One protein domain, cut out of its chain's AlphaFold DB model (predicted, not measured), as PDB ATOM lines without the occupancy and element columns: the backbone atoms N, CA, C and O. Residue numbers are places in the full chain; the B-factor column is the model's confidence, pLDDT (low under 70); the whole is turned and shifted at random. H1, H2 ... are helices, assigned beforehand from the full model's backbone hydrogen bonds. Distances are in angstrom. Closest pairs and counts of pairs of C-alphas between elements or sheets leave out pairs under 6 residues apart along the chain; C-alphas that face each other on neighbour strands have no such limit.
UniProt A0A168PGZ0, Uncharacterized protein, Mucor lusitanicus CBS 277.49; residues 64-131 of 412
ATOM      1  N   LYS A  64      59.864  18.069  40.967       58.84
ATOM      2  CA  LYS A  64      60.178  19.480  40.705       58.84
ATOM      3  C   LYS A  64      59.376  20.013  39.510       58.84
ATOM      4  O   LYS A  64      59.770  20.986  38.880       58.84
ATOM      5  N   ASN A  65      58.256  19.367  39.191       60.38
ATOM      6  CA  ASN A  65      57.116  19.871  38.465       60.38
ATOM      7  C   ASN A  65      56.573  21.060  39.256       60.38
ATOM      8  O   ASN A  65      55.528  21.011  39.903       60.38
ATOM      9  N   ASN A  66      57.343  22.138  39.228       71.12
ATOM     10  CA  ASN A  66      56.882  23.453  39.561       71.12
ATOM     11  C   ASN A  66      55.748  23.729  38.568       71.12
ATOM     12  O   ASN A  66      55.977  23.985  37.387       71.12
ATOM     13  N   LEU A  67      54.511  23.541  39.026       79.62
ATOM     14  CA  LEU A  67      53.328  23.978  38.306       79.62
ATOM     15  C   LEU A  67      53.372  25.503  38.296       79.62
ATOM     16  O   LEU A  67      53.221  26.151  39.328       79.62
ATOM     17  N   TYR A  68      53.650  26.060  37.124       89.94
ATOM     18  CA  TYR A  68      53.637  27.499  36.886       89.94
ATOM     19  C   TYR A  68      52.316  27.886  36.223       89.94
ATOM     20  O   TYR A  68      51.793  27.103  35.425       89.94
ATOM     21  N   GLY A  69      51.817  29.106  36.452       92.69
ATOM     22  CA  GLY A  69      50.606  29.602  35.775       92.69
ATOM     23  C   GLY A  69      50.675  29.445  34.248       92.69
ATOM     24  O   GLY A  69      49.726  28.984  33.619       92.69
ATOM     25  N   HIS A  70      51.861  29.652  33.664       94.81
ATOM     26  CA  HIS A  70      52.121  29.409  32.242       94.81
ATOM     27  C   HIS A  70      51.796  27.971  31.794       94.81
ATOM     28  O   HIS A  70      51.269  27.766  30.705       94.81
ATOM     29  N   SER A  71      52.075  26.956  32.620       93.50
ATOM     30  CA  SER A  71      51.772  25.557  32.280       93.50
ATOM     31  C   SER A  71      50.266  25.269  32.261       93.50
ATOM     32  O   SER A  71      49.795  24.570  31.361       93.50
ATOM     33  N   ILE A  72      49.507  25.873  33.183       95.62
ATOM     34  CA  ILE A  72      48.041  25.794  33.222       95.62
ATOM     35  C   ILE A  72      47.442  26.466  31.986       95.62
ATOM     36  O   ILE A  72      46.612  25.864  31.303       95.62
ATOM     37  N   PHE A  73      47.927  27.665  31.652       97.31
ATOM     38  CA  PHE A  73      47.519  28.393  30.454       97.31
ATOM     39  C   PHE A  73      47.757  27.581  29.178       97.31
ATOM     40  O   PHE A  73      46.841  27.430  28.366       97.31
ATOM     41  N   LEU A  74      48.963  27.022  29.005       95.12
ATOM     42  CA  LEU A  74      49.286  26.201  27.839       95.12
ATOM     43  C   LEU A  74      48.352  24.992  27.739       95.12
ATOM     44  O   LEU A  74      47.872  24.683  26.649       95.12
ATOM     45  N   ARG A  75      48.075  24.316  28.859       94.56
ATOM     46  CA  ARG A  75      47.196  23.143  28.888       94.56
ATOM     47  C   ARG A  75      45.761  23.511  28.513       94.56
ATOM     48  O   ARG A  75      45.217  22.886  27.612       94.56
ATOM     49  N   LYS A  76      45.172  24.542  29.127       96.44
ATOM     50  CA  LYS A  76      43.794  24.978  28.828       96.44
ATOM     51  C   LYS A  76      43.624  25.417  27.370       96.44
ATOM     52  O   LYS A  76      42.653  25.041  26.731       96.44
ATOM     53  N   ASN A  77      44.600  26.137  26.812       96.25
ATOM     54  CA  ASN A  77      44.517  26.628  25.430       96.25
ATOM     55  C   ASN A  77      44.893  25.590  24.358       96.25
ATOM     56  O   ASN A  77      44.624  25.811  23.172       96.25
ATOM     57  N   SER A  78      45.504  24.466  24.750       93.81
ATOM     58  CA  SER A  78      45.781  23.331  23.856       93.81
ATOM     59  C   SER A  78      44.779  22.181  23.991       93.81
ATOM     60  O   SER A  78      44.692  21.349  23.084       93.81
ATOM     61  N   GLN A  79      44.001  22.129  25.077       92.56
ATOM     62  CA  GLN A  79      42.936  21.144  25.255       92.56
ATOM     63  C   GLN A  79      41.921  21.229  24.104       92.56
ATOM     64  O   GLN A  79      41.471  22.303  23.715       92.56
ATOM     65  N   GLY A  80      41.603  20.073  23.516       90.62
ATOM     66  CA  GLY A  80      40.625  19.946  22.430       90.62
ATOM     67  C   GLY A  80      41.164  20.158  21.010       90.62
ATOM     68  O   GLY A  80      40.467  19.828  20.055       90.62
ATOM     69  N   LYS A  81      42.405  20.633  20.825       92.38
ATOM     70  CA  LYS A  81      42.982  20.844  19.483       92.38
ATOM     71  C   LYS A  81      43.950  19.723  19.109       92.38
ATOM     72  O   LYS A  81      45.051  19.620  19.648       92.38
ATOM     73  N   LYS A  82      43.570  18.888  18.132       95.06
ATOM     74  CA  LYS A  82      44.490  17.932  17.494       95.06
ATOM     75  C   LYS A  82      45.440  18.693  16.566       95.06
ATOM     76  O   LYS A  82      45.145  18.891  15.398       95.06
ATOM     77  N   ILE A  83      46.574  19.140  17.102       95.06
ATOM     78  CA  ILE A  83      47.587  19.876  16.331       95.06
ATOM     79  C   ILE A  83      48.544  18.876  15.660       95.06
ATOM     80  O   ILE A  83      49.157  18.060  16.376       95.06
ATOM     81  N   PRO A  84      48.713  18.927  14.322       96.94
ATOM     82  CA  PRO A  84      49.696  18.124  13.601       96.94
ATOM     83  C   PRO A  84      51.095  18.261  14.208       96.94
ATOM     84  O   PRO A  84      51.484  19.330  14.678       96.94
ATOM     85  N   LYS A  85      51.891  17.181  14.207       96.75
ATOM     86  CA  LYS A  85      53.244  17.199  14.803       96.75
ATOM     87  C   LYS A  85      54.129  18.312  14.222       96.75
ATOM     88  O   LYS A  85      54.888  18.910  14.983       96.75
ATOM     89  N   SER A  86      53.998  18.596  12.926       97.50
ATOM     90  CA  SER A  86      54.697  19.675  12.214       97.50
ATOM     91  C   SER A  86      54.395  21.064  12.789       97.50
ATOM     92  O   SER A  86      55.286  21.904  12.867       97.50
ATOM     93  N   GLU A  87      53.176  21.292  13.277       97.25
ATOM     94  CA  GLU A  87      52.707  22.603  13.740       97.25
ATOM     95  C   GLU A  87      52.868  22.823  15.251       97.25
ATOM     96  O   GLU A  87      52.735  23.947  15.737       97.25
ATOM     97  N   ARG A  88      53.197  21.778  16.024       95.44
ATOM     98  CA  ARG A  88      53.274  21.858  17.496       95.44
ATOM     99  C   ARG A  88      54.218  22.950  17.996       95.44
ATOM    100  O   ARG A  88      53.882  23.637  18.958       95.44
ATOM    101  N   LYS A  89      55.381  23.124  17.356       96.06
ATOM    102  CA  LYS A  89      56.357  24.157  17.748       96.06
ATOM    103  C   LYS A  89      55.812  25.565  17.510       96.06
ATOM    104  O   LYS A  89      55.853  26.384  18.425       96.06
ATOM    105  N   ALA A  90      55.255  25.818  16.324       97.00
ATOM    106  CA  ALA A  90      54.660  27.107  15.976       97.00
ATOM    107  C   ALA A  90      53.470  27.434  16.891       97.00
ATOM    108  O   ALA A  90      53.376  28.536  17.430       97.00
ATOM    109  N   HIS A  91      52.613  26.446  17.160       96.12
ATOM    110  CA  HIS A  91      51.503  26.596  18.093       96.12
ATOM    111  C   HIS A  91      51.981  26.912  19.517       96.12
ATOM    112  O   HIS A  91      51.486  27.845  20.144       96.12
ATOM    113  N   GLN A  92      52.987  26.193  20.025       95.38
ATOM    114  CA  GLN A  92      53.542  26.455  21.352       95.38
ATOM    115  C   GLN A  92      54.182  27.848  21.442       95.38
ATOM    116  O   GLN A  92      54.059  28.516  22.469       95.38
ATOM    117  N   GLN A  93      54.840  28.313  20.377       96.88
ATOM    118  CA  GLN A  93      55.395  29.664  20.308       96.88
ATOM    119  C   GLN A  93      54.291  30.730  20.289       96.88
ATOM    120  O   GLN A  93      54.398  31.715  21.020       96.88
ATOM    121  N   LYS A  94      53.197  30.494  19.551       97.75
ATOM    122  CA  LYS A  94      52.007  31.356  19.552       97.75
ATOM    123  C   LYS A  94      51.392  31.461  20.949       97.75
ATOM    124  O   LYS A  94      51.155  32.568  21.418       97.75
ATOM    125  N   LEU A  95      51.209  30.340  21.647       97.38
ATOM    126  CA  LEU A  95      50.692  30.350  23.018       97.38
ATOM    127  C   LEU A  95      51.638  31.081  23.988       97.38
ATOM    128  O   LEU A  95      51.185  31.834  24.842       97.38
ATOM    129  N   ARG A  96      52.961  30.926  23.847       95.81
ATOM    130  CA  ARG A  96      53.933  31.683  24.660       95.81
ATOM    131  C   ARG A  96      53.844  33.188  24.418       95.81
ATOM    132  O   ARG A  96      53.990  33.957  25.364       95.81
ATOM    133  N   ALA A  97      53.626  33.610  23.172       97.38
ATOM    134  CA  ALA A  97      53.402  35.015  22.850       97.38
ATOM    135  C   ALA A  97      52.093  35.520  23.476       97.38
ATOM    136  O   ALA A  97      52.105  36.560  24.127       97.38
ATOM    137  N   GLN A  98      51.012  34.736  23.387       97.75
ATOM    138  CA  GLN A  98      49.732  35.056  24.028       97.75
ATOM    139  C   GLN A  98      49.850  35.172  25.554       97.75
ATOM    140  O   GLN A  98      49.329  36.108  26.143       97.75
ATOM    141  N   TRP A  99      50.603  34.285  26.210       97.12
ATOM    142  CA  TRP A  99      50.880  34.398  27.646       97.12
ATOM    143  C   TRP A  99      51.575  35.722  28.004       97.12
ATOM    144  O   TRP A  99      51.244  36.361  29.003       97.12
ATOM    145  N   LYS A 100      52.534  36.156  27.174       97.19
ATOM    146  CA  LYS A 100      53.237  37.434  27.356       97.19
ATOM    147  C   LYS A 100      52.354  38.654  27.078       97.19
ATOM    148  O   LYS A 100      52.685  39.724  27.579       97.19
ATOM    149  N   SER A 101      51.266  38.514  26.323       97.69
ATOM    150  CA  SER A 101      50.308  39.601  26.094       97.69
ATOM    151  C   SER A 101      49.180  39.657  27.126       97.69
ATOM    152  O   SER A 101      48.492  40.668  27.176       97.69
ATOM    153  N   LEU A 102      48.991  38.617  27.953       97.62
ATOM    154  CA  LEU A 102      48.017  38.655  29.052       97.62
ATOM    155  C   LEU A 102      48.332  39.790  30.025       97.62
ATOM    156  O   LEU A 102      49.507  40.020  30.355       97.62
ATOM    157  N   ASN A 103      47.279  40.429  30.527       98.00
ATOM    158  CA  ASN A 103      47.394  41.432  31.575       98.00
ATOM    159  C   ASN A 103      47.758  40.781  32.929       98.00
ATOM    160  O   ASN A 103      47.724  39.558  33.102       98.00
ATOM    161  N   ALA A 104      48.154  41.598  33.907       97.38
ATOM    162  CA  ALA A 104      48.612  41.098  35.206       97.38
ATOM    163  C   ALA A 104      47.525  40.315  35.968       97.38
ATOM    164  O   ALA A 104      47.830  39.308  36.608       97.38
ATOM    165  N   ASN A 105      46.261  40.734  35.858       97.50
ATOM    166  CA  ASN A 105      45.138  40.085  36.533       97.50
ATOM    167  C   ASN A 105      44.867  38.692  35.951       97.50
ATOM    168  O   ASN A 105      44.729  37.731  36.703       97.50
ATOM    169  N   GLU A 106      44.890  38.554  34.626       97.44
ATOM    170  CA  GLU A 106      44.766  37.269  33.931       97.44
ATOM    171  C   GLU A 106      45.920  36.324  34.273       97.44
ATOM    172  O   GLU A 106      45.714  35.133  34.484       97.44
ATOM    173  N   ARG A 107      47.159  36.817  34.378       97.56
ATOM    174  CA  ARG A 107      48.271  35.956  34.820       97.56
ATOM    175  C   ARG A 107      48.074  35.478  36.253       97.56
ATOM    176  O   ARG A 107      48.313  34.303  36.536       97.56
ATOM    177  N   ARG A 108      47.600  36.362  37.136       96.25
ATOM    178  CA  ARG A 108      47.346  36.048  38.545       96.25
ATOM    179  C   ARG A 108      46.284  34.961  38.708       96.25
ATOM    180  O   ARG A 108      46.446  34.110  39.578       96.25
ATOM    181  N   THR A 109      45.244  34.930  37.869       97.56
ATOM    182  CA  THR A 109      44.243  33.848  37.921       97.56
ATOM    183  C   THR A 109      44.871  32.493  37.589       97.56
ATOM    184  O   THR A 109      44.724  31.552  38.368       97.56
ATOM    185  N   TYR A 110      45.674  32.391  36.523       97.50
ATOM    186  CA  TYR A 110      46.386  31.146  36.197       97.50
ATOM    187  C   TYR A 110      47.420  30.739  37.256       97.50
ATOM    188  O   TYR A 110      47.646  29.548  37.479       97.50
ATOM    189  N   GLU A 111      48.068  31.697  37.919       95.50
ATOM    190  CA  GLU A 111      48.982  31.416  39.030       95.50
ATOM    191  C   GLU A 111      48.258  30.881  40.269       95.50
ATOM    192  O   GLU A 111      48.751  29.949  40.908       95.50
ATOM    193  N   LEU A 112      47.088  31.435  40.604       96.50
ATOM    194  CA  LEU A 112      46.244  30.927  41.686       96.50
ATOM    195  C   LEU A 112      45.744  29.513  41.379       96.50
ATOM    196  O   LEU A 112      45.845  28.636  42.238       96.50
ATOM    197  N   GLU A 113      45.310  29.254  40.145       96.44
ATOM    198  CA  GLU A 113      44.948  27.904  39.701       96.44
ATOM    199  C   GLU A 113      46.126  26.930  39.812       96.44
ATOM    200  O   GLU A 113      45.965  25.824  40.324       96.44
ATOM    201  N   ALA A 114      47.332  27.342  39.404       94.50
ATOM    202  CA  ALA A 114      48.529  26.512  39.524       94.50
ATOM    203  C   ALA A 114      48.858  26.178  40.989       94.50
ATOM    204  O   ALA A 114      49.251  25.048  41.290       94.50
ATOM    205  N   LYS A 115      48.678  27.134  41.913       93.06
ATOM    206  CA  LYS A 115      48.848  26.908  43.358       93.06
ATOM    207  C   LYS A 115      47.802  25.938  43.907       93.06
ATOM    208  O   LYS A 115      48.163  25.027  44.653       93.06
ATOM    209  N   LEU A 116      46.538  26.102  43.521       94.50
ATOM    210  CA  LEU A 116      45.439  25.243  43.960       94.50
ATOM    211  C   LEU A 116      45.606  23.813  43.436       94.50
ATOM    212  O   LEU A 116      45.524  22.858  44.202       94.50
ATOM    213  N   GLU A 117      45.955  23.648  42.161       93.12
ATOM    214  CA  GLU A 117      46.244  22.333  41.590       93.12
ATOM    215  C   GLU A 117      47.487  21.697  42.217       93.12
ATOM    216  O   GLU A 117      47.498  20.497  42.473       93.12
ATOM    217  N   LYS A 118      48.528  22.480  42.527       88.94
ATOM    218  CA  LYS A 118      49.689  21.976  43.272       88.94
ATOM    219  C   LYS A 118      49.278  21.448  44.652       88.94
ATOM    220  O   LYS A 118      49.744  20.375  45.035       88.94
ATOM    221  N   LYS A 119      48.398  22.157  45.373       89.31
ATOM    222  CA  LYS A 119      47.849  21.709  46.665       89.31
ATOM    223  C   LYS A 119      47.049  20.414  46.502       89.31
ATOM    224  O   LYS A 119      47.341  19.442  47.194       89.31
ATOM    225  N   ASN A 120      46.144  20.355  45.524       88.56
ATOM    226  CA  ASN A 120      45.328  19.169  45.249       88.56
ATOM    227  C   ASN A 120      46.179  17.962  44.829       88.56
ATOM    228  O   ASN A 120      45.984  16.863  45.335       88.56
ATOM    229  N   ASN A 121      47.170  18.155  43.956       84.69
ATOM    230  CA  ASN A 121      48.096  17.098  43.544       84.69
ATOM    231  C   ASN A 121      48.950  16.605  44.717       84.69
ATOM    232  O   ASN A 121      49.222  15.409  44.814       84.69
ATOM    233  N   SER A 122      49.355  17.501  45.622       82.12
ATOM    234  CA  SER A 122      50.051  17.124  46.854       82.12
ATOM    235  C   SER A 122      49.154  16.277  47.758       82.12
ATOM    236  O   SER A 122      49.570  15.204  48.192       82.12
ATOM    237  N   GLN A 123      47.908  16.700  47.983       84.62
ATOM    238  CA  GLN A 123      46.931  15.959  48.788       84.62
ATOM    239  C   GLN A 123      46.600  14.591  48.178       84.62
ATOM    240  O   GLN A 123      46.672  13.577  48.866       84.62
ATOM    241  N   MET A 124      46.326  14.528  46.874       81.25
ATOM    242  CA  MET A 124      46.069  13.269  46.168       81.25
ATOM    243  C   MET A 124      47.293  12.352  46.162       81.25
ATOM    244  O   MET A 124      47.159  11.143  46.344       81.25
ATOM    245  N   GLY A 125      48.495  12.914  46.003       82.62
ATOM    246  CA  GLY A 125      49.749  12.173  46.114       82.62
ATOM    247  C   GLY A 125      49.959  11.589  47.511       82.62
ATOM    248  O   GLY A 125      50.368  10.434  47.639       82.62
ATOM    249  N   MET A 126      49.630  12.348  48.559       77.25
ATOM    250  CA  MET A 126      49.659  11.882  49.948       77.25
ATOM    251  C   MET A 126      48.606  10.802  50.213       77.25
ATOM    252  O   MET A 126      48.928   9.773  50.801       77.25
ATOM    253  N   LEU A 127      47.385  10.962  49.705       81.88
ATOM    254  CA  LEU A 127      46.312   9.981  49.867       81.88
ATOM    255  C   LEU A 127      46.614   8.666  49.129       81.88
ATOM    256  O   LEU A 127      46.394   7.580  49.668       81.88
ATOM    257  N   ALA A 128      47.173   8.739  47.918       79.56
ATOM    258  CA  ALA A 128      47.623   7.565  47.175       79.56
ATOM    259  C   ALA A 128      48.753   6.824  47.910       79.56
ATOM    260  O   ALA A 128      48.719   5.594  48.002       79.56
ATOM    261  N   LYS A 129      49.717   7.557  48.489       77.25
ATOM    262  CA  LYS A 129      50.750   6.973  49.358       77.25
ATOM    263  C   LYS A 129      50.153   6.313  50.587       77.25
ATOM    264  O   LYS A 129      50.527   5.188  50.879       77.25
ATOM    265  N   TYR A 130      49.234   6.982  51.280       80.94
ATOM    266  CA  TYR A 130      48.605   6.441  52.481       80.94
ATOM    267  C   TYR A 130      47.867   5.131  52.183       80.94
ATOM    268  O   TYR A 130      48.025   4.151  52.904       80.94
ATOM    269  N   LYS A 131      47.142   5.057  51.059       83.06
ATOM    270  CA  LYS A 131      46.509   3.808  50.605       83.06
ATOM    271  C   LYS A 131      47.533   2.709  50.309       83.06
ATOM    272  O   LYS A 131      47.326   1.564  50.705       83.06
TER     273      LYS A 131
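Overview. This is residues 64 to 131 of the 412 residues of an uncharacterized protein of Mucor lusitanicus CBS 277.49 (UniProt A0A168PGZ0). H2 and the much longer H3 meet near their ends as a V, and the short H1 sits in its mouth, packed on both; residues 119 to 131 of H3 stick out as a free arm. The printed part has 68 residues, with three named helices in the order H1, H2, H3, and is all helix. It is loose, with a radius of gyration of the C-alphas of 14.6 A and spans of 42 by 31 by 21 A.

Arrangement. H1, residues 69 to 78, touches H2, residues 88 to 101, at a steep tilt of 52 degrees, opposite ways; their closest C-alphas, of Leu 74 and Leu 95, are 6.5 A apart. H3, residues 104 to 131, touches H1 with residues 107 to 114 alone, about perpendicular at 89 degrees; the closest C-alphas, of Gly 69 and Glu 111, are 4.1 A apart. H2 and H3 are close but not clearly touching, at a steep tilt of 60 degrees, opposite ways; their closest C-alphas, of Trp 99 and Arg 107, are 7.8 A apart. In H1, H2 and H3 every O i to N i+4 pair is within hydrogen-bond range.

Along the chain. H1 begins at C-alpha 69 (50.606, 29.602, 35.775) and is 14.3 A long, H2 19.9 A. H3, 40.4 A, ends at C-alpha 131 (46.509, 3.808, 50.605).

Size, cuts and confidence. The farthest C-alphas, of Ser 101 and Lys 131, are 43.5 A apart. The printed part has no cut and no long link. Residues 64 to 65 have pLDDT under 70.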